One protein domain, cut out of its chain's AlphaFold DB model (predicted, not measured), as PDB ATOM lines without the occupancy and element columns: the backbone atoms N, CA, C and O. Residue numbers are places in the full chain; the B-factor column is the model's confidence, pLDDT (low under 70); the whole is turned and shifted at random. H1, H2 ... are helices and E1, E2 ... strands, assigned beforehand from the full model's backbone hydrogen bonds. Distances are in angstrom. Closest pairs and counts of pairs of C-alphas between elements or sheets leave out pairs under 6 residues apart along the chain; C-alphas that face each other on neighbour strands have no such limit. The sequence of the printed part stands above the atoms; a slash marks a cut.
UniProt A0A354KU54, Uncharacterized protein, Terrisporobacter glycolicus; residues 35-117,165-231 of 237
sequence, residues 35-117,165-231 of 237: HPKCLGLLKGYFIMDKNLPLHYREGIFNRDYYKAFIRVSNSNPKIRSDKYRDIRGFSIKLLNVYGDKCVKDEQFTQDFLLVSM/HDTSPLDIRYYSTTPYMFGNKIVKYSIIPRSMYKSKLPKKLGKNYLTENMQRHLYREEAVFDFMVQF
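Overview. This is residues 35 to 117 and 165 to 231 of the 237 residues of an uncharacterized protein of Terrisporobacter glycolicus (UniProt A0A354KU54). Two strongly twisted antiparallel sheets stand partly face to face with their strands crossed: the second, smaller sheet, E5 E6 E7, crosses over the first, E1 E2 E3 E4, with E6 by E4 and E7 by E1. The helix H2 packs on E1 near one end of the long axis, while the short helix H1 lies toward the other end, near E5, and long loops lengthen the whole. The printed part has 150 residues, with elements in the order E1 H1 E2 E3 E4 E5 E6 H2 E7; under half of the residues, 71, are in named elements, and the class is mixed, helices and strands. The whole is compact, with a radius of gyration of the C-alphas of 16.2 A, and spans 48 by 33 by 25 A.

Arrangement. E1, residues 37 to 47, is an edge strand and bends by 60 degrees at residue 43. H1, residues 59 to 62, only grazes the sheet of E1 with its residues 60 to 61. E2, residues 65 to 74, is antiparallel to E1 at 160 degrees, with N 42 and O 70 at 2.8 A and N 68 and O 44 at 2.9 A, within hydrogen-bond range. E3, residues 88 to 95, forms a hairpin with E2, antiparallel at 155 degrees, with N 91 and O 71 at 2.9 A. E4, residues 109 to 115, is the other edge strand and forms a hairpin with E3, antiparallel at 168 degrees, with N 92 and O 112 at 2.9 A. E2, E3 and E4 make a meander, each strand the antiparallel neighbour of the one before. This sheet's C-alphas lie up to 7.3 A off their best plane. In the second sheet E5, residues 180 to 182, and E6, residues 185 to 193, form an antiparallel hairpin, with N 180 and O 187 at 2.8 A. Residues 174 to 175 pair with residues 190 to 191 of E6, antiparallel. The closest C-alphas of E4 and E6, those of Leu 114 and Ser 190, are 7.4 A apart. H2, residues 209 to 220, is on the first sheet, two layers with the helix on one face, at a height over the sheet of 10.2 A. It lies over E1 and only just runs along the strands, at 29.6 degrees to E1 on the local plane; their closest C-alphas, Leu 39 and Thr 211, are 5.2 A apart. E7, residues 225 to 231, is antiparallel to E6 at 156 degrees, with N 228 and O 190 at 2.7 A. E1 and E7 are near each other, with 5 pairs of C-alphas within 10 A. In H2, 7 of 8 O i to N i+4 pairs are within hydrogen-bond range; H1 is too short for such a pair.

Along the chain. E1 begins at C-alpha 37 (-50.473, -18.093, -35.753) and is 27.7 A long from first to last C-alpha; H1 is 5.9 A. E2 is 27.8 A, E3 23.0 A and E4 19.7 A. E5 is 6.5 A and E6 25.5 A. H2 is 16.7 A, beginning at C-alpha 209 (-49.580, -19.358, -48.607). E7 is 18.9 A and ends at C-alpha 231 (-20.752, -6.549, -31.731).

Size, cuts and confidence. The two C-alphas farthest apart, those of Asn 184 and Lys 204, are 49.1 A apart. Residues 118 to 164 are not printed, and C-alphas 117 and 165 are 13.3 A apart across the cut, in the link from E4 to E5. Long links join E1 to H1, E2 to E3, E3 to E4 and E6 to H2. The mean pLDDT of the printed part is 96.1, and no printed residue is under 70.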
ATOM      1  N   HIS A  35     -47.877 -13.339 -31.708       96.69
ATOM      2  CA  HIS A  35     -47.497 -14.504 -32.496       96.69
ATOM      3  C   HIS A  35     -48.390 -15.766 -32.349       96.69
ATOM      4  O   HIS A  35     -47.855 -16.877 -32.341       96.69
ATOM      5  N   PRO A  36     -49.735 -15.688 -32.261       96.38
ATOM      6  CA  PRO A  36     -50.608 -16.851 -32.094       96.38
ATOM      7  C   PRO A  36     -50.645 -17.777 -33.317       96.38
ATOM      8  O   PRO A  36     -50.810 -18.988 -33.152       96.38
ATOM      9  N   LYS A  37     -50.489 -17.255 -34.545       97.56
ATOM     10  CA  LYS A  37     -50.473 -18.093 -35.753       97.56
ATOM     11  C   LYS A  37     -49.082 -18.690 -35.960       97.56
ATOM     12  O   LYS A  37     -48.142 -17.988 -36.326       97.56
ATOM     13  N   CYS A  38     -48.978 -19.995 -35.732       97.75
ATOM     14  CA  CYS A  38     -47.820 -20.794 -36.118       97.75
ATOM     15  C   CYS A  38     -47.859 -21.049 -37.630       97.75
ATOM     16  O   CYS A  38     -48.897 -21.463 -38.142       97.75
ATOM     17  N   LEU A  39     -46.750 -20.797 -38.321       98.19
ATOM     18  CA  LEU A  39     -46.573 -21.126 -39.737       98.19
ATOM     19  C   LEU A  39     -45.846 -22.458 -39.924       98.19
ATOM     20  O   LEU A  39     -46.119 -23.159 -40.893       98.19
ATOM     21  N   GLY A  40     -44.960 -22.813 -38.990       97.81
ATOM     22  CA  GLY A  40     -44.235 -24.077 -38.990       97.81
ATOM     23  C   GLY A  40     -43.513 -24.323 -37.670       97.81
ATOM     24  O   GLY A  40     -43.031 -23.380 -37.035       97.81
ATOM     25  N   LEU A  41     -43.452 -25.594 -37.274       98.31
ATOM     26  CA  LEU A  41     -42.588 -26.109 -36.215       98.31
ATOM     27  C   LEU A  41     -41.603 -27.074 -36.872       98.31
ATOM     28  O   LEU A  41     -42.006 -28.112 -37.392       98.31
ATOM     29  N   LEU A  42     -40.335 -26.693 -36.900       98.38
ATOM     30  CA  LEU A  42     -39.288 -27.362 -37.658       98.38
ATOM     31  C   LEU A  42     -38.243 -27.938 -36.704       98.38
ATOM     32  O   LEU A  42     -38.070 -27.461 -35.580       98.38
ATOM     33  N   LYS A  43     -37.526 -28.949 -37.185       98.44
ATOM     34  CA  LYS A  43     -36.293 -29.446 -36.573       98.44
ATOM     35  C   LYS A  43     -35.122 -28.953 -37.412       98.44
ATOM     36  O   LYS A  43     -35.249 -28.858 -38.628       98.44
ATOM     37  N   GLY A  44     -34.003 -28.661 -36.771       98.19
ATOM     38  CA  GLY A  44     -32.795 -28.245 -37.467       98.19
ATOM     39  C   GLY A  44     -31.548 -28.429 -36.622       98.19
ATOM     40  O   GLY A  44     -31.604 -28.928 -35.492       98.19
ATOM     41  N   TYR A  45     -30.431 -27.993 -37.186       98.50
ATOM     42  CA  TYR A  45     -29.134 -27.972 -36.532       98.50
ATOM     43  C   TYR A  45     -28.609 -26.540 -36.502       98.50
ATOM     44  O   TYR A  45     -28.704 -25.813 -37.487       98.50
ATOM     45  N   PHE A  46     -28.068 -26.140 -35.357       98.56
ATOM     46  CA  PHE A  46     -27.284 -24.922 -35.215       98.56
ATOM     47  C   PHE A  46     -25.820 -25.327 -35.253       98.56
ATOM     48  O   PHE A  46     -25.379 -26.027 -34.346       98.56
ATOM     49  N   ILE A  47     -25.104 -24.957 -36.309       98.12
ATOM     50  CA  ILE A  47     -23.747 -25.437 -36.581       98.12
ATOM     51  C   ILE A  47     -22.799 -24.245 -36.488       98.12
ATOM     52  O   ILE A  47     -23.027 -23.224 -37.137       98.12
ATOM     53  N   MET A  48     -21.752 -24.376 -35.677       97.19
ATOM     54  CA  MET A  48     -20.716 -23.355 -35.553       97.19
ATOM     55  C   MET A  48     -19.783 -23.427 -36.760       97.19
ATOM     56  O   MET A  48     -19.362 -24.509 -37.176       97.19
ATOM     57  N   ASP A  49     -19.437 -22.265 -37.314       95.06
ATOM     58  CA  ASP A  49     -18.417 -22.186 -38.355       95.06
ATOM     59  C   ASP A  49     -17.080 -22.697 -37.797       95.06
ATOM     60  O   ASP A  49     -16.589 -22.221 -36.768       95.06
ATOM     61  N   LYS A  50     -16.471 -23.670 -38.484       93.56
ATOM     62  CA  LYS A  50     -15.170 -24.232 -38.100       93.56
ATOM     63  C   LYS A  50     -14.084 -23.158 -38.073       93.56
ATOM     64  O   LYS A  50     -13.187 -23.233 -37.236       93.56
ATOM     65  N   ASN A  51     -14.219 -22.136 -38.913       94.25
ATOM     66  CA  ASN A  51     -13.287 -21.024 -39.029       94.25
ATOM     67  C   ASN A  51     -13.632 -19.845 -38.106       94.25
ATOM     68  O   ASN A  51     -12.986 -18.804 -38.198       94.25
ATOM     69  N   LEU A  52     -14.627 -19.981 -37.214       93.31
ATOM     70  CA  LEU A  52     -14.950 -18.943 -36.235       93.31
ATOM     71  C   LEU A  52     -13.724 -18.680 -35.336       93.31
ATOM     72  O   LEU A  52     -13.300 -19.607 -34.629       93.31
ATOM     73  N   PRO A  53     -13.172 -17.447 -35.327       93.75
ATOM     74  CA  PRO A  53     -12.017 -17.104 -34.505       93.75
ATOM     75  C   PRO A  53     -12.227 -17.439 -33.028       93.75
ATOM     76  O   PRO A  53     -13.321 -17.256 -32.490       93.75
ATOM     77  N   LEU A  54     -11.163 -17.894 -32.359       91.38
ATOM     78  CA  LEU A  54     -11.231 -18.405 -30.987       91.38
ATOM     79  C   LEU A  54     -11.840 -17.389 -30.006       91.38
ATOM     80  O   LEU A  54     -12.646 -17.758 -29.159       91.38
ATOM     81  N   HIS A  55     -11.547 -16.097 -30.173       89.94
ATOM     82  CA  HIS A  55     -12.077 -15.016 -29.329       89.94
ATOM     83  C   HIS A  55     -13.571 -14.701 -29.538       89.94
ATOM     84  O   HIS A  55     -14.112 -13.811 -28.871       89.94
ATOM     85  N   TYR A  56     -14.236 -15.392 -30.467       91.44
ATOM     86  CA  TYR A  56     -15.687 -15.378 -30.661       91.44
ATOM     87  C   TYR A  56     -16.356 -16.712 -30.284       91.44
ATOM     88  O   TYR A  56     -17.576 -16.823 -30.379       91.44
ATOM     89  N   ARG A  57     -15.605 -17.715 -29.812       92.69
ATOM     90  CA  ARG A  57     -16.144 -18.991 -29.308       92.69
ATOM     91  C   ARG A  57     -16.526 -18.886 -27.827       92.69
ATOM     92  O   ARG A  57     -16.009 -19.601 -26.978       92.69
ATOM     93  N   GLU A  58     -17.438 -17.971 -27.516       91.44
ATOM     94  CA  GLU A  58     -17.913 -17.707 -26.151       91.44
ATOM     95  C   GLU A  58     -19.182 -18.520 -25.839       91.44
ATOM     96  O   GLU A  58     -20.100 -18.592 -26.658       91.44
ATOM     97  N   GLY A  59     -19.287 -19.093 -24.638       92.50
ATOM     98  CA  GLY A  59     -20.512 -19.752 -24.171       92.50
ATOM     99  C   GLY A  59     -21.008 -20.842 -25.128       92.50
ATOM    100  O   GLY A  59     -20.309 -21.821 -25.389       92.50
ATOM    101  N   ILE A  60     -22.217 -20.674 -25.678       94.31
ATOM    102  CA  ILE A  60     -22.788 -21.658 -26.611       94.31
ATOM    103  C   ILE A  60     -21.997 -21.773 -27.924       94.31
ATOM    104  O   ILE A  60     -22.039 -22.803 -28.584       94.31
ATOM    105  N   PHE A  61     -21.238 -20.748 -28.313       95.31
ATOM    106  CA  PHE A  61     -20.500 -20.741 -29.578       95.31
ATOM    107  C   PHE A  61     -19.202 -21.562 -29.511       95.31
ATOM    108  O   PHE A  61     -18.468 -21.631 -30.494       95.31
ATOM    109  N   ASN A  62     -18.920 -22.199 -28.368       93.50
ATOM    110  CA  ASN A  62     -17.756 -23.062 -28.168       93.50
ATOM    111  C   ASN A  62     -18.008 -24.553 -28.480       93.50
ATOM    112  O   ASN A  62     -17.105 -25.373 -28.353       93.50
ATOM    113  N   ARG A  63     -19.229 -24.942 -28.862       94.50
ATOM    114  CA  ARG A  63     -19.516 -26.305 -29.345       94.50
ATOM    115  C   ARG A  63     -19.510 -26.359 -30.867       94.50
ATOM    116  O   ARG A  63     -19.563 -25.325 -31.515       94.50
ATOM    117  N   ASP A  64     -19.492 -27.562 -31.437       95.69
ATOM    118  CA  ASP A  64     -19.557 -27.734 -32.896       95.69
ATOM    119  C   ASP A  64     -20.979 -27.592 -33.436       95.69
ATOM    120  O   ASP A  64     -21.200 -26.976 -34.480       95.69
ATOM    121  N   TYR A  65     -21.965 -28.133 -32.714       98.06
ATOM    122  CA  TYR A  65     -23.366 -27.998 -33.094       98.06
ATOM    123  C   TYR A  65     -24.346 -28.229 -31.935       98.06
ATOM    124  O   TYR A  65     -24.015 -28.824 -30.907       98.06
ATOM    125  N   TYR A  66     -25.596 -27.818 -32.156       98.62
ATOM    126  CA  TYR A  66     -26.760 -28.161 -31.339       98.62
ATOM    127  C   TYR A  66     -27.908 -28.659 -32.210       98.62
ATOM    128  O   TYR A  66     -28.128 -28.170 -33.320       98.62
ATOM    129  N   LYS A  67     -28.705 -29.588 -31.675       98.62
ATOM    130  CA  LYS A  67     -30.049 -29.845 -32.206       98.62
ATOM    131  C   LYS A  67     -30.954 -28.681 -31.821       98.62
ATOM    132  O   LYS A  67     -30.848 -28.165 -30.706       98.62
ATOM    133  N   ALA A  68     -31.858 -28.302 -32.715       98.62
ATOM    134  CA  ALA A  68     -32.755 -27.185 -32.488       98.62
ATOM    135  C   ALA A  68     -34.197 -27.487 -32.902       98.62
ATOM    136  O   ALA A  68     -34.453 -28.155 -33.908       98.62
ATOM    137  N   PHE A  69     -35.138 -26.921 -32.148       98.69
ATOM    138  CA  PHE A  69     -36.500 -26.697 -32.618       98.69
ATOM    139  C   PHE A  69     -36.643 -25.257 -33.085       98.69
ATOM    140  O   PHE A  69     -36.175 -24.327 -32.433       98.69
ATOM    141  N   ILE A  70     -37.321 -25.066 -34.208       98.81
ATOM    142  CA  ILE A  70     -37.544 -23.752 -34.797       98.81
ATOM    143  C   ILE A  70     -39.041 -23.539 -34.930       98.81
ATOM    144  O   ILE A  70     -39.763 -24.407 -35.416       98.81
ATOM    145  N   ARG A  71     -39.520 -22.363 -34.538       98.75
ATOM    146  CA  ARG A  71     -40.910 -21.965 -34.739       98.75
ATOM    147  C   ARG A  71     -40.981 -20.684 -35.551       98.75
ATOM    148  O   ARG A  71     -40.410 -19.661 -35.182       98.75
ATOM    149  N   VAL A  72     -41.764 -20.739 -36.619       98.75
ATOM    150  CA  VAL A  72     -42.035 -19.610 -37.510       98.75
ATOM    151  C   VAL A  72     -43.474 -19.145 -37.308       98.75
ATOM    152  O   VAL A  72     -44.374 -19.964 -37.102       98.75
ATOM    153  N   SER A  73     -43.719 -17.836 -37.307       98.62
ATOM    154  CA  SER A  73     -45.033 -17.279 -36.953       98.62
ATOM    155  C   SER A  73     -45.325 -15.913 -37.573       98.62
ATOM    156  O   SER A  73     -44.415 -15.206 -37.998       98.62
ATOM    157  N   ASN A  74     -46.599 -15.525 -37.561       98.12
ATOM    158  CA  ASN A  74     -47.059 -14.159 -37.846       98.12
ATOM    159  C   ASN A  74     -47.227 -13.382 -36.549       98.12
ATOM    160  O   ASN A  74     -47.783 -13.964 -35.627       98.12
ATOM    161  N   SER A  75     -46.820 -12.111 -36.481       95.44
ATOM    162  CA  SER A  75     -46.805 -11.335 -35.232       95.44
ATOM    163  C   SER A  75     -48.176 -10.905 -34.716       95.44
ATOM    164  O   SER A  75     -48.331 -10.733 -33.506       95.44
ATOM    165  N   ASN A  76     -49.174 -10.767 -35.599       93.50
ATOM    166  CA  ASN A  76     -50.483 -10.212 -35.254       93.50
ATOM    167  C   ASN A  76     -51.093 -10.890 -34.012       93.50
ATOM    168  O   ASN A  76     -51.190 -12.112 -34.005       93.50
ATOM    169  N   PRO A  77     -51.600 -10.146 -33.011       88.94
ATOM    170  CA  PRO A  77     -52.134 -10.721 -31.769       88.94
ATOM    171  C   PRO A  77     -53.400 -11.578 -31.962       88.94
ATOM    172  O   PRO A  77     -53.877 -12.213 -31.026       88.94
ATOM    173  N   LYS A  78     -53.963 -11.619 -33.176       90.81
ATOM    174  CA  LYS A  78     -55.038 -12.535 -33.572       90.81
ATOM    175  C   LYS A  78     -54.585 -13.405 -34.738       90.81
ATOM    176  O   LYS A  78     -53.779 -13.000 -35.572       90.81
ATOM    177  N   ILE A  79     -55.168 -14.595 -34.862       93.81
ATOM    178  CA  ILE A  79     -54.916 -15.445 -36.030       93.81
ATOM    179  C   ILE A  79     -55.518 -14.788 -37.268       93.81
ATOM    180  O   ILE A  79     -56.735 -14.670 -37.409       93.81
ATOM    181  N   ARG A  80     -54.643 -14.370 -38.180       95.19
ATOM    182  CA  ARG A  80     -55.010 -13.745 -39.450       95.19
ATOM    183  C   ARG A  80     -54.544 -14.582 -40.637       95.19
ATOM    184  O   ARG A  80     -53.640 -15.413 -40.552       95.19
ATOM    185  N   SER A  81     -55.217 -14.375 -41.760       97.75
ATOM    186  CA  SER A  81     -54.802 -14.917 -43.054       97.75
ATOM    187  C   SER A  81     -53.419 -14.379 -43.440       97.75
ATOM    188  O   SER A  81     -53.138 -13.209 -43.190       97.75
ATOM    189  N   ASP A  82     -52.593 -15.207 -44.084       98.00
ATOM    190  CA  ASP A  82     -51.269 -14.790 -44.575       98.00
ATOM    191  C   ASP A  82     -51.355 -13.702 -45.645       98.00
ATOM    192  O   ASP A  82     -50.396 -12.959 -45.841       98.00
ATOM    193  N   LYS A  83     -52.521 -13.549 -46.291       97.19
ATOM    194  CA  LYS A  83     -52.786 -12.503 -47.291       97.19
ATOM    195  C   LYS A  83     -52.572 -11.079 -46.773       97.19
ATOM    196  O   LYS A  83     -52.473 -10.153 -47.574       97.19
ATOM    197  N   TYR A  84     -52.562 -10.879 -45.456       97.44
ATOM    198  CA  TYR A  84     -52.313  -9.578 -44.853       97.44
ATOM    199  C   TYR A  84     -50.820  -9.381 -44.576       97.44
ATOM    200  O   TYR A  84     -50.100 -10.311 -44.204       97.44
ATOM    201  N   ARG A  85     -50.361  -8.138 -44.746       97.44
ATOM    202  CA  ARG A  85     -49.012  -7.726 -44.350       97.44
ATOM    203  C   ARG A  85     -48.841  -7.960 -42.852       97.44
ATOM    204  O   ARG A  85     -49.758  -7.679 -42.083       97.44
ATOM    205  N   ASP A  86     -47.682  -8.455 -42.449       97.62
ATOM    206  CA  ASP A  86     -47.351  -8.669 -41.040       97.62
ATOM    207  C   ASP A  86     -45.834  -8.624 -40.847       97.62
ATOM    208  O   ASP A  86     -45.076  -8.659 -41.817       97.62
ATOM    209  N   ILE A  87     -45.413  -8.554 -39.590       97.50
ATOM    210  CA  ILE A  87     -44.062  -8.893 -39.154       97.50
ATOM    211  C   ILE A  87     -44.024 -10.407 -38.920       97.50
ATOM    212  O   ILE A  87     -44.987 -11.014 -38.438       97.50
ATOM    213  N   ARG A  88     -42.905 -11.037 -39.271       98.19
ATOM    214  CA  ARG A  88     -42.698 -12.478 -39.116       98.19
ATOM    215  C   ARG A  88     -41.817 -12.737 -37.901       98.19
ATOM    216  O   ARG A  88     -40.852 -12.015 -37.674       98.19
ATOM    217  N   GLY A  89     -42.143 -13.770 -37.132       98.38
ATOM    218  CA  GLY A  89     -41.313 -14.273 -36.039       98.38
ATOM    219  C   GLY A  89     -40.588 -15.552 -36.437       98.38
ATOM    220  O   GLY A  89     -41.179 -16.405 -37.102       98.38
ATOM    221  N   PHE A  90     -39.346 -15.686 -35.990       98.75
ATOM    222  CA  PHE A  90     -38.498 -16.860 -36.149       98.75
ATOM    223  C   PHE A  90     -37.788 -17.111 -34.818       98.75
ATOM    224  O   PHE A  90     -36.894 -16.365 -34.428       98.75
ATOM    225  N   SER A  91     -38.223 -18.128 -34.081       98.62
ATOM    226  CA  SER A  91     -37.619 -18.492 -32.799       98.62
ATOM    227  C   SER A  91     -36.860 -19.802 -32.917       98.62
ATOM    228  O   SER A  91     -37.410 -20.766 -33.452       98.62
ATOM    229  N   ILE A  92     -35.645 -19.843 -32.382       98.75
ATOM    230  CA  ILE A  92     -34.775 -21.019 -32.348       98.75
ATOM    231  C   ILE A  92     -34.615 -21.431 -30.887       98.75
ATOM    232  O   ILE A  92     -34.232 -20.603 -30.070       98.75
ATOM    233  N   LYS A  93     -34.885 -22.694 -30.566       98.38
ATOM    234  CA  LYS A  93     -34.601 -23.312 -29.269       98.38
ATOM    235  C   LYS A  93     -33.497 -24.338 -29.463       98.38
ATOM    236  O   LYS A  93     -33.732 -25.363 -30.101       98.38
ATOM    237  N   LEU A  94     -32.315 -24.055 -28.933       98.38
ATOM    238  CA  LEU A  94     -31.200 -24.994 -28.874       98.38
ATOM    239  C   LEU A  94     -31.413 -25.964 -27.714       98.38
ATOM    240  O   LEU A  94     -31.830 -25.554 -26.633       98.38
ATOM    241  N   LEU A  95     -31.112 -27.237 -27.946       98.06
ATOM    242  CA  LEU A  95     -31.231 -28.309 -26.958       98.06
ATOM    243  C   LEU A  95     -29.865 -28.679 -26.379       98.06
ATOM    244  O   LEU A  95     -28.842 -28.497 -27.036       98.06
ATOM    245  N   ASN A  96     -29.856 -29.274 -25.187       96.81
ATOM    246  CA  ASN A  96     -28.654 -29.726 -24.475       96.81
ATOM    247  C   ASN A  96     -27.644 -28.593 -24.209       96.81
ATOM    248  O   ASN A  96     -26.425 -28.793 -24.273       96.81
ATOM    249  N   VAL A  97     -28.157 -27.392 -23.931       96.44
ATOM    250  CA  VAL A  97     -27.361 -26.232 -23.516       96.44
ATOM    251  C   VAL A  97     -27.299 -26.191 -21.996       96.44
ATOM    252  O   VAL A  97     -28.276 -25.835 -21.347       96.44
ATOM    253  N   TYR A  98     -26.159 -26.574 -21.435       93.12
ATOM    254  CA  TYR A  98     -25.942 -26.621 -19.990       93.12
ATOM    255  C   TYR A  98     -25.496 -25.257 -19.453       93.12
ATOM    256  O   TYR A  98     -24.827 -24.508 -20.164       93.12
ATOM    257  N   GLY A  99     -25.833 -24.975 -18.194       89.81
ATOM    258  CA  GLY A  99     -25.505 -23.730 -17.499       89.81
ATOM    259  C   GLY A  99     -26.732 -23.090 -16.853       89.81
ATOM    260  O   GLY A  99     -27.864 -23.540 -17.054       89.81
ATOM    261  N   ASP A 100     -26.492 -22.037 -16.078       88.50
ATOM    262  CA  ASP A 100     -27.555 -21.297 -15.410       88.50
ATOM    263  C   ASP A 100     -28.381 -20.484 -16.412       88.50
ATOM    264  O   ASP A 100     -27.855 -19.823 -17.310       88.50
ATOM    265  N   LYS A 101     -29.703 -20.511 -16.234       88.69
ATOM    266  CA  LYS A 101     -30.648 -19.698 -17.002       88.69
ATOM    267  C   LYS A 101     -31.161 -18.545 -16.155       88.69
ATOM    268  O   LYS A 101     -31.357 -18.679 -14.950       88.69
ATOM    269  N   CYS A 102     -31.483 -17.435 -16.816       84.50
ATOM    270  CA  CYS A 102     -32.117 -16.283 -16.167       84.50
ATOM    271  C   CYS A 102     -33.473 -16.631 -15.523       84.50
ATOM    272  O   CYS A 102     -33.923 -15.939 -14.614       84.50
ATOM    273  N   VAL A 103     -34.133 -17.683 -16.015       85.69
ATOM    274  CA  VAL A 103     -35.430 -18.182 -15.547       85.69
ATOM    275  C   VAL A 103     -35.330 -19.680 -15.258       85.69
ATOM    276  O   VAL A 103     -34.630 -20.403 -15.964       85.69
ATOM    277  N   LYS A 104     -36.001 -20.138 -14.193       87.62
ATOM    278  CA  LYS A 104     -35.923 -21.525 -13.684       87.62
ATOM    279  C   LYS A 104     -36.998 -22.465 -14.253       87.62
ATOM    280  O   LYS A 104     -37.088 -23.609 -13.823       87.62
ATOM    281  N   ASP A 105     -37.842 -21.978 -15.155       88.56
ATOM    282  CA  ASP A 105     -39.002 -22.686 -15.714       88.56
ATOM    283  C   ASP A 105     -38.640 -23.734 -16.778       88.56
ATOM    284  O   ASP A 105     -39.429 -24.632 -17.066       88.56
ATOM    285  N   GLU A 106     -37.439 -23.652 -17.341       89.88
ATOM    286  CA  GLU A 106     -36.894 -24.610 -18.296       89.88
ATOM    287  C   GLU A 106     -35.398 -24.799 -18.018       89.88
ATOM    288  O   GLU A 106     -34.735 -23.885 -17.531       89.88
ATOM    289  N   GLN A 107     -34.848 -25.967 -18.350       92.94
ATOM    290  CA  GLN A 107     -33.421 -26.271 -18.224       92.94
ATOM    291  C   GLN A 107     -32.884 -26.875 -19.521       92.94
ATOM    292  O   GLN A 107     -33.641 -27.376 -20.350       92.94
ATOM    293  N   PHE A 108     -31.560 -26.846 -19.676       95.50
ATOM    294  CA  PHE A 108     -30.844 -27.473 -20.791       95.50
ATOM    295  C   PHE A 108     -31.152 -26.885 -22.180       95.50
ATOM    296  O   PHE A 108     -31.016 -27.575 -23.195       95.50
ATOM    297  N   THR A 109     -31.559 -25.613 -22.254       96.50
ATOM    298  CA  THR A 109     -31.945 -24.947 -23.508       96.50
ATOM    299  C   THR A 109     -31.499 -23.487 -23.581       96.50
ATOM    300  O   THR A 109     -31.468 -22.776 -22.574       96.50
ATOM    301  N   GLN A 110     -31.253 -23.009 -24.803       95.62
ATOM    302  CA  GLN A 110     -31.061 -21.589 -25.119       95.62
ATOM    303  C   GLN A 110     -32.029 -21.174 -26.221       95.62
ATOM    304  O   GLN A 110     -32.067 -21.800 -27.281       95.62
ATOM    305  N   ASP A 111     -32.745 -20.074 -25.999       96.25
ATOM    306  CA  ASP A 111     -33.713 -19.553 -26.957       96.25
ATOM    307  C   ASP A 111     -33.187 -18.278 -27.626       96.25
ATOM    308  O   ASP A 111     -32.668 -17.374 -26.969       96.25
ATOM    309  N   PHE A 112     -33.368 -18.188 -28.940       97.69
ATOM    310  CA  PHE A 112     -33.221 -16.966 -29.720       97.69
ATOM    311  C   PHE A 112     -34.583 -16.575 -30.271       97.69
ATOM    312  O   PHE A 112     -35.186 -17.321 -31.042       97.69
ATOM    313  N   LEU A 113     -35.071 -15.398 -29.884       97.38
ATOM    314  CA  LEU A 113     -36.326 -14.838 -30.374       97.38
ATOM    315  C   LEU A 113     -36.009 -13.758 -31.401       97.38
ATOM    316  O   LEU A 113     -35.453 -12.716 -31.058       97.38
ATOM    317  N   LEU A 114     -36.336 -14.019 -32.665       98.62
ATOM    318  CA  LEU A 114     -36.023 -13.119 -33.769       98.62
ATOM    319  C   LEU A 114     -37.307 -12.702 -34.490       98.62
ATOM    320  O   LEU A 114     -38.268 -13.468 -34.597       98.62
ATOM    321  N   VAL A 115     -37.314 -11.485 -35.025       98.00
ATOM    322  CA  VAL A 115     -38.420 -10.946 -35.828       98.00
ATOM    323  C   VAL A 115     -37.901 -10.254 -37.086       98.00
ATOM    324  O   VAL A 115     -36.750  -9.826 -37.150       98.00
ATOM    325  N   SER A 116     -38.747 -10.124 -38.107       97.75
ATOM    326  CA  SER A 116     -38.406  -9.523 -39.407       97.75
ATOM    327  C   SER A 116     -38.325  -7.986 -39.380       97.75
ATOM    328  O   SER A 116     -38.561  -7.318 -40.386       97.75
ATOM    329  N   MET A 117     -38.019  -7.414 -38.216       94.88
ATOM    330  CA  MET A 117     -37.893  -5.983 -37.964       94.88
ATOM    331  C   MET A 117     -36.558  -5.727 -37.269       94.88
ATOM    332  O   MET A 117     -36.197  -6.445 -36.345       94.88
ATOM    333  N   HIS A 165     -45.591  -8.208 -47.338       97.19
ATOM    334  CA  HIS A 165     -45.868  -9.484 -47.994       97.19
ATOM    335  C   HIS A 165     -44.529 -10.107 -48.364       97.19
ATOM    336  O   HIS A 165     -43.785  -9.529 -49.151       97.19
ATOM    337  N   ASP A 166     -44.228 -11.256 -47.775       97.19
ATOM    338  CA  ASP A 166     -42.969 -11.963 -47.992       97.19
ATOM    339  C   ASP A 166     -43.224 -13.152 -48.920       97.19
ATOM    340  O   ASP A 166     -44.308 -13.735 -48.889       97.19
ATOM    341  N   THR A 167     -42.246 -13.538 -49.739       97.19
ATOM    342  CA  THR A 167     -42.354 -14.755 -50.564       97.19
ATOM    343  C   THR A 167     -42.500 -15.981 -49.671       97.19
ATOM    344  O   THR A 167     -43.414 -16.779 -49.842       97.19
ATOM    345  N   SER A 168     -41.638 -16.105 -48.673       98.25
ATOM    346  CA  SER A 168     -41.665 -17.136 -47.648       98.25
ATOM    347  C   SER A 168     -40.951 -16.605 -46.411       98.25
ATOM    348  O   SER A 168     -39.986 -15.850 -46.547       98.25
ATOM    349  N   PRO A 169     -41.337 -17.035 -45.202       98.25
ATOM    350  CA  PRO A 169     -40.536 -16.784 -44.010       98.25
ATOM    351  C   PRO A 169     -39.107 -17.347 -44.116       98.25
ATOM    352  O   PRO A 169     -38.200 -16.854 -43.462       98.25
ATOM    353  N   LEU A 170     -38.879 -18.362 -44.956       98.56
ATOM    354  CA  LEU A 170     -37.544 -18.939 -45.156       98.56
ATOM    355  C   LEU A 170     -36.641 -18.092 -46.074       98.56
ATOM    356  O   LEU A 170     -35.452 -18.372 -46.180       98.56
ATOM    357  N   ASP A 171     -37.179 -17.045 -46.706       97.88
ATOM    358  CA  ASP A 171     -36.455 -16.217 -47.679       97.88
ATOM    359  C   ASP A 171     -36.079 -14.830 -47.132       97.88
ATOM    360  O   ASP A 171     -35.513 -14.013 -47.861       97.88
ATOM    361  N   ILE A 172     -36.392 -14.529 -45.865       97.81
ATOM    362  CA  ILE A 172     -36.206 -13.192 -45.285       97.81
ATOM    363  C   ILE A 172     -35.251 -13.183 -44.094       97.81
ATOM    364  O   ILE A 172     -35.030 -14.186 -43.422       97.81
ATOM    365  N   ARG A 173     -34.687 -12.006 -43.823       98.44
ATOM    366  CA  ARG A 173     -33.774 -11.765 -42.702       98.44
ATOM    367  C   ARG A 173     -34.539 -11.488 -41.410       98.44
ATOM    368  O   ARG A 173     -35.522 -10.744 -41.423       98.44
ATOM    369  N   TYR A 174     -34.020 -11.991 -40.294       98.75
ATOM    370  CA  TYR A 174     -34.561 -11.726 -38.958       98.75
ATOM    371  C   TYR A 174     -33.505 -11.125 -38.034       98.75
ATOM    372  O   TYR A 174     -32.303 -11.243 -38.282       98.75
ATOM    373  N   TYR A 175     -33.965 -10.481 -36.965       98.62
ATOM    374  CA  TYR A 175     -33.137  -9.772 -35.995       98.62
ATOM    375  C   TYR A 175     -33.644 -10.011 -34.579       98.62
ATOM    376  O   TYR A 175     -34.849 -10.128 -34.361       98.62
ATOM    377  N   SER A 176     -32.736  -9.985 -33.608       98.00
ATOM    378  CA  SER A 176     -33.083 -10.056 -32.185       98.00
ATOM    379  C   SER A 176     -33.775  -8.798 -31.667       98.00
ATOM    380  O   SER A 176     -34.389  -8.830 -30.609       98.00
ATOM    381  N   THR A 177     -33.707  -7.687 -32.413       95.38
ATOM    382  CA  THR A 177     -34.182  -6.326 -32.080       95.38
ATOM    383  C   THR A 177     -33.500  -5.673 -30.876       95.38
ATOM    384  O   THR A 177     -33.070  -4.515 -30.973       95.38
ATOM    385  N   THR A 178     -33.346  -6.404 -29.776       94.00
ATOM    386  CA  THR A 178     -32.718  -5.998 -28.520       94.00
ATOM    387  C   THR A 178     -31.272  -6.503 -28.428       94.00
ATOM    388  O   THR A 178     -30.911  -7.464 -29.119       94.00
ATOM    389  N   PRO A 179     -30.424  -5.827 -27.631       95.06
ATOM    390  CA  PRO A 179     -29.070  -6.282 -27.332       95.06
ATOM    391  C   PRO A 179     -29.048  -7.388 -26.265       95.06
ATOM    392  O   PRO A 179     -29.972  -7.497 -25.461       95.06
ATOM    393  N   TYR A 180     -27.971  -8.172 -26.261       95.12
ATOM    394  CA  TYR A 180     -27.694  -9.265 -25.328       95.12
ATOM    395  C   TYR A 180     -26.239  -9.200 -24.860       95.12
ATOM    396  O   TYR A 180     -25.377  -8.708 -25.591       95.12
ATOM    397  N   MET A 181     -25.970  -9.732 -23.668       93.56
ATOM    398  CA  MET A 181     -24.599  -9.972 -23.216       93.56
ATOM    399  C   MET A 181     -24.009 -11.193 -23.927       93.56
ATOM    400  O   MET A 181     -24.691 -12.197 -24.136       93.56
ATOM    401  N   PHE A 182     -22.735 -11.088 -24.288       93.00
ATOM    402  CA  PHE A 182     -21.915 -12.115 -24.918       93.00
ATOM    403  C   PHE A 182     -20.561 -12.102 -24.212       93.00
ATOM    404  O   PHE A 182     -19.706 -11.267 -24.520       93.00
ATOM    405  N   GLY A 183     -20.407 -12.938 -23.185       89.75
ATOM    406  CA  GLY A 183     -19.303 -12.786 -22.238       89.75
ATOM    407  C   GLY A 183     -19.325 -11.384 -21.623       89.75
ATOM    408  O   GLY A 183     -20.324 -10.966 -21.038       89.75
ATOM    409  N   ASN A 184     -18.258 -10.617 -21.842       91.12
ATOM    410  CA  ASN A 184     -18.131  -9.216 -21.428       91.12
ATOM    411  C   ASN A 184     -18.508  -8.182 -22.513       91.12
ATOM    412  O   ASN A 184     -18.327  -6.983 -22.303       91.12
ATOM    413  N   LYS A 185     -19.015  -8.615 -23.672       93.56
ATOM    414  CA  LYS A 185     -19.388  -7.754 -24.807       93.56
ATOM    415  C   LYS A 185     -20.906  -7.642 -24.934       93.56
ATOM    416  O   LYS A 185     -21.653  -8.497 -24.462       93.56
ATOM    417  N   ILE A 186     -21.361  -6.607 -25.635       96.19
ATOM    418  CA  ILE A 186     -22.769  -6.424 -26.000       96.19
ATOM    419  C   ILE A 186     -22.934  -6.768 -27.477       96.19
ATOM    420  O   ILE A 186     -22.169  -6.292 -28.316       96.19
ATOM    421  N   VAL A 187     -23.943  -7.573 -27.806       96.81
ATOM    422  CA  VAL A 187     -24.209  -8.002 -29.183       96.81
ATOM    423  C   VAL A 187     -25.683  -7.895 -29.559       96.81
ATOM    424  O   VAL A 187     -26.571  -7.893 -28.706       96.81
ATOM    425  N   LYS A 188     -25.955  -7.857 -30.863       97.75
ATOM    426  CA  LYS A 188     -27.257  -8.205 -31.446       97.75
ATOM    427  C   LYS A 188     -27.109  -9.400 -32.373       97.75
ATOM    428  O   LYS A 188     -26.069  -9.572 -33.003       97.75
ATOM    429  N   TYR A 189     -28.179 -10.175 -32.505       98.25
ATOM    430  CA  TYR A 189     -28.206 -11.342 -33.381       98.25
ATOM    431  C   TYR A 189     -29.054 -11.083 -34.626       98.25
ATOM    432  O   TYR A 189     -30.044 -10.342 -34.591       98.25
ATOM    433  N   SER A 190     -28.686 -11.713 -35.738       98.69
ATOM    434  CA  SER A 190     -29.474 -11.738 -36.971       98.69
ATOM    435  C   SER A 190     -29.310 -13.085 -37.661       98.69
ATOM    436  O   SER A 190     -28.253 -13.688 -37.559       98.69
ATOM    437  N   ILE A 191     -30.326 -13.540 -38.388       98.75
ATOM    438  CA  ILE A 191     -30.185 -14.679 -39.304       98.75
ATOM    439  C   ILE A 191     -30.440 -14.222 -40.735       98.75
ATOM    440  O   ILE A 191     -31.413 -13.502 -40.984       98.75
ATOM    441  N   ILE A 192     -29.570 -14.621 -41.663       98.62
ATOM    442  CA  ILE A 192     -29.658 -14.293 -43.093       98.62
ATOM    443  C   ILE A 192     -29.929 -15.572 -43.887       98.62
ATOM    444  O   ILE A 192     -29.175 -16.526 -43.736       98.62
ATOM    445  N   PRO A 193     -30.959 -15.617 -44.744       98.31
ATOM    446  CA  PRO A 193     -31.252 -16.800 -45.548       98.31
ATOM    447  C   PRO A 193     -30.180 -17.019 -46.626       98.31
ATOM    448  O   PRO A 193     -30.012 -16.183 -47.519       98.31
ATOM    449  N   ARG A 194     -29.522 -18.181 -46.596       97.69
ATOM    450  CA  ARG A 194     -28.484 -18.606 -47.551       97.69
ATOM    451  C   ARG A 194     -28.926 -19.752 -48.475       97.69
ATOM    452  O   ARG A 194     -28.188 -20.091 -49.391       97.69
ATOM    453  N   SER A 195     -30.134 -20.301 -48.312       97.00
ATOM    454  CA  SER A 195     -30.671 -21.313 -49.243       97.00
ATOM    455  C   SER A 195     -30.568 -20.892 -50.708       97.00
ATOM    456  O   SER A 195     -30.816 -19.722 -51.034       97.00
ATOM    457  N   MET A 196     -30.265 -21.862 -51.573       95.25
ATOM    458  CA  MET A 196     -30.186 -21.678 -53.024       95.25
ATOM    459  C   MET A 196     -31.581 -21.494 -53.622       95.25
ATOM    460  O   MET A 196     -31.810 -20.606 -54.444       95.25
ATOM    461  N   TYR A 197     -32.543 -22.293 -53.167       96.31
ATOM    462  CA  TYR A 197     -33.942 -22.160 -53.521       96.31
ATOM    463  C   TYR A 197     -34.548 -20.913 -52.872       96.31
ATOM    464  O   TYR A 197     -34.497 -20.719 -51.656       96.31
ATOM    465  N   LYS A 198     -35.171 -20.073 -53.704       95.38
ATOM    466  CA  LYS A 198     -35.964 -18.914 -53.282       95.38
ATOM    467  C   LYS A 198     -37.419 -19.122 -53.679       95.38
ATOM    468  O   LYS A 198     -37.717 -19.466 -54.828       95.38
ATOM    469  N   SER A 199     -38.335 -18.902 -52.741       96.75
ATOM    470  CA  SER A 199     -39.765 -19.065 -52.999       96.75
ATOM    471  C   SER A 199     -40.284 -17.931 -53.884       96.75
ATOM    472  O   SER A 199     -39.760 -16.817 -53.890       96.75
ATOM    473  N   LYS A 200     -41.362 -18.191 -54.624       96.25
ATOM    474  CA  LYS A 200     -42.041 -17.168 -55.431       96.25
ATOM    475  C   LYS A 200     -43.261 -16.629 -54.696       96.25
ATOM    476  O   LYS A 200     -43.970 -17.381 -54.023       96.25
ATOM    477  N   LEU A 201     -43.532 -15.334 -54.860       96.50
ATOM    478  CA  LEU A 201     -44.767 -14.733 -54.366       96.50
ATOM    479  C   LEU A 201     -45.934 -15.209 -55.250       96.50
ATOM    480  O   LEU A 201     -45.887 -15.011 -56.468       96.50
ATOM    481  N   PRO A 202     -46.978 -15.843 -54.690       95.31
ATOM    482  CA  PRO A 202     -48.134 -16.256 -55.477       95.31
ATOM    483  C   PRO A 202     -48.880 -15.047 -56.050       95.31
ATOM    484  O   PRO A 202     -49.052 -14.043 -55.362       95.31
ATOM    485  N   LYS A 203     -49.420 -15.168 -57.273       95.06
ATOM    486  CA  LYS A 203     -50.269 -14.120 -57.880       95.06
ATOM    487  C   LYS A 203     -51.492 -13.785 -57.015       95.06
ATOM    488  O   LYS A 203     -51.915 -12.637 -56.954       95.06
ATOM    489  N   LYS A 204     -52.054 -14.791 -56.334       95.56
ATOM    490  CA  LYS A 204     -53.159 -14.648 -55.380       95.56
ATOM    491  C   LYS A 204     -52.721 -15.173 -54.017       95.56
ATOM    492  O   LYS A 204     -52.443 -16.360 -53.870       95.56
ATOM    493  N   LEU A 205     -52.684 -14.294 -53.018       97.00
ATOM    494  CA  LEU A 205     -52.258 -14.653 -51.666       97.00
ATOM    495  C   LEU A 205     -53.372 -15.401 -50.921       97.00
ATOM    496  O   LEU A 205     -54.409 -14.831 -50.568       97.00
ATOM    497  N   GLY A 206     -53.147 -16.695 -50.695       96.31
ATOM    498  CA  GLY A 206     -54.049 -17.579 -49.961       96.31
ATOM    499  C   GLY A 206     -54.015 -17.375 -48.443       96.31
ATOM    500  O   GLY A 206     -53.225 -16.605 -47.897       96.31
ATOM    501  N   LYS A 207     -54.877 -18.100 -47.724       97.50
ATOM    502  CA  LYS A 207     -54.940 -18.038 -46.252       97.50
ATOM    503  C   LYS A 207     -53.664 -18.535 -45.567       97.50
ATOM    504  O   LYS A 207     -53.322 -18.014 -44.500       97.50
ATOM    505  N   ASN A 208     -53.004 -19.510 -46.187       97.88
ATOM    506  CA  ASN A 208     -51.870 -20.253 -45.643       97.88
ATOM    507  C   ASN A 208     -50.663 -20.257 -46.601       97.88
ATOM    508  O   ASN A 208     -49.819 -21.147 -46.516       97.88
ATOM    509  N   TYR A 209     -50.582 -19.297 -47.536       98.38
ATOM    510  CA  TYR A 209     -49.580 -19.358 -48.607       98.38
ATOM    511  C   TYR A 209     -48.140 -19.351 -48.078       98.38
ATOM    512  O   TYR A 209     -47.258 -19.890 -48.740       98.38
ATOM    513  N   LEU A 210     -47.895 -18.758 -46.899       98.56
ATOM    514  CA  LEU A 210     -46.566 -18.755 -46.289       98.56
ATOM    515  C   LEU A 210     -46.193 -20.167 -45.837       98.56
ATOM    516  O   LEU A 210     -45.112 -20.633 -46.174       98.56
ATOM    517  N   THR A 211     -47.095 -20.875 -45.149       98.19
ATOM    518  CA  THR A 211     -46.887 -22.283 -44.768       98.19
ATOM    519  C   THR A 211     -46.714 -23.174 -45.997       98.19
ATOM    520  O   THR A 211     -45.801 -23.990 -46.028       98.19
ATOM    521  N   GLU A 212     -47.526 -22.983 -47.039       98.38
ATOM    522  CA  GLU A 212     -47.404 -23.737 -48.294       98.38
ATOM    523  C   GLU A 212     -46.059 -23.478 -48.995       98.38
ATOM    524  O   GLU A 212     -45.441 -24.407 -49.510       98.38
ATOM    525  N   ASN A 213     -45.571 -22.231 -49.003       98.25
ATOM    526  CA  ASN A 213     -44.251 -21.905 -49.548       98.25
ATOM    527  C   ASN A 213     -43.116 -22.501 -48.708       98.25
ATOM    528  O   ASN A 213     -42.168 -23.031 -49.282       98.25
ATOM    529  N   MET A 214     -43.226 -22.485 -47.376       98.44
ATOM    530  CA  MET A 214     -42.261 -23.169 -46.509       98.44
ATOM    531  C   MET A 214     -42.224 -24.673 -46.776       98.44
ATOM    532  O   MET A 214     -41.146 -25.243 -46.887       98.44
ATOM    533  N   GLN A 215     -43.389 -25.311 -46.910       98.19
ATOM    534  CA  GLN A 215     -43.482 -26.731 -47.238       98.19
ATOM    535  C   GLN A 215     -42.840 -27.026 -48.594       98.19
ATOM    536  O   GLN A 215     -41.991 -27.903 -48.676       98.19
ATOM    537  N   ARG A 216     -43.178 -26.263 -49.643       98.00
ATOM    538  CA  ARG A 216     -42.568 -26.419 -50.977       98.00
ATOM    539  C   ARG A 216     -41.045 -26.284 -50.953       98.00
ATOM    540  O   ARG A 216     -40.377 -27.061 -51.626       98.00
ATOM    541  N   HIS A 217     -40.516 -25.324 -50.194       98.25
ATOM    542  CA  HIS A 217     -39.074 -25.166 -50.001       98.25
ATOM    543  C   HIS A 217     -38.484 -26.425 -49.356       98.25
ATOM    544  O   HIS A 217     -37.612 -27.056 -49.942       98.25
ATOM    545  N   LEU A 218     -39.011 -26.825 -48.195       97.88
ATOM    546  CA  LEU A 218     -38.468 -27.920 -47.383       97.88
ATOM    547  C   LEU A 218     -38.663 -29.315 -47.996       97.88
ATOM    548  O   LEU A 218     -37.940 -30.238 -47.637       97.88
ATOM    549  N   TYR A 219     -39.610 -29.484 -48.925       97.50
ATOM    550  CA  TYR A 219     -39.722 -30.700 -49.739       97.50
ATOM    551  C   TYR A 219     -38.614 -30.822 -50.787       97.50
ATOM    552  O   TYR A 219     -38.349 -31.923 -51.260       97.50
ATOM    553  N   ARG A 220     -38.010 -29.702 -51.190       96.50
ATOM    554  CA  ARG A 220     -36.977 -29.666 -52.225       96.50
ATOM    555  C   ARG A 220     -35.578 -29.716 -51.629       96.50
ATOM    556  O   ARG A 220     -34.753 -30.482 -52.108       96.50
ATOM    557  N   GLU A 221     -35.315 -28.879 -50.634       96.56
ATOM    558  CA  GLU A 221     -34.016 -28.788 -49.974       96.56
ATOM    559  C   GLU A 221     -34.146 -28.209 -48.565       96.56
ATOM    560  O   GLU A 221     -35.184 -27.674 -48.168       96.56
ATOM    561  N   GLU A 222     -33.072 -28.320 -47.792       96.94
ATOM    562  CA  GLU A 222     -32.996 -27.697 -46.481       96.94
ATOM    563  C   GLU A 222     -33.024 -26.162 -46.557       96.94
ATOM    564  O   GLU A 222     -32.482 -25.531 -47.467       96.94
ATOM    565  N   ALA A 223     -33.633 -25.549 -45.544       98.25
ATOM    566  CA  ALA A 223     -33.548 -24.112 -45.353       98.25
ATOM    567  C   ALA A 223     -32.293 -23.768 -44.543       98.25
ATOM    568  O   ALA A 223     -32.176 -24.171 -43.385       98.25
ATOM    569  N   VAL A 224     -31.381 -22.993 -45.126       98.25
ATOM    570  CA  VAL A 224     -30.090 -22.646 -44.527       98.25
ATOM    571  C   VAL A 224     -30.054 -21.162 -44.204       98.25
ATOM    572  O   VAL A 224     -30.404 -20.320 -45.035       98.25
ATOM    573  N   PHE A 225     -29.596 -20.843 -42.996       98.69
ATOM    574  CA  PHE A 225     -29.402 -19.478 -42.527       98.69
ATOM    575  C   PHE A 225     -28.003 -19.301 -41.950       98.69
ATOM    576  O   PHE A 225     -27.556 -20.133 -41.164       98.69
ATOM    577  N   ASP A 226     -27.369 -18.175 -42.262       98.44
ATOM    578  CA  ASP A 226     -26.176 -17.734 -41.548       98.44
ATOM    579  C   ASP A 226     -26.606 -17.010 -40.273       98.44
ATOM    580  O   ASP A 226     -27.407 -16.067 -40.323       98.44
ATOM    581  N   PHE A 227     -26.089 -17.451 -39.127       98.31
ATOM    582  CA  PHE A 227     -26.326 -16.803 -37.842       98.31
ATOM    583  C   PHE A 227     -25.235 -15.767 -37.569       98.31
ATOM    584  O   PHE A 227     -24.068 -16.093 -37.372       98.31
ATOM    585  N   MET A 228     -25.632 -14.502 -37.545       97.81
ATOM    586  CA  MET A 228     -24.742 -13.355 -37.442       97.81
ATOM    587  C   MET A 228     -24.739 -12.788 -36.028       97.81
ATOM    588  O   MET A 228     -25.798 -12.594 -35.420       97.81
ATOM    589  N   VAL A 229     -23.550 -12.412 -35.563       96.50
ATOM    590  CA  VAL A 229     -23.335 -11.689 -34.309       96.50
ATOM    591  C   VAL A 229     -22.803 -10.298 -34.641       96.50
ATOM    592  O   VAL A 229     -21.736 -10.153 -35.232       96.50
ATOM    593  N   GLN A 230     -23.559  -9.265 -34.285       95.94
ATOM    594  CA  GLN A 230     -23.137  -7.874 -34.416       95.94
ATOM    595  C   GLN A 230     -22.648  -7.374 -33.059       95.94
ATOM    596  O   GLN A 230     -23.463  -7.179 -32.157       95.94
ATOM    597  N   PHE A 231     -21.344  -7.137 -32.930       95.25
ATOM    598  CA  PHE A 231     -20.752  -6.549 -31.731       95.25
ATOM    599  C   PHE A 231     -21.054  -5.055 -31.651       95.25
ATOM    600  O   PHE A 231     -20.977  -4.333 -32.645       95.25
TER     601      PHE A 231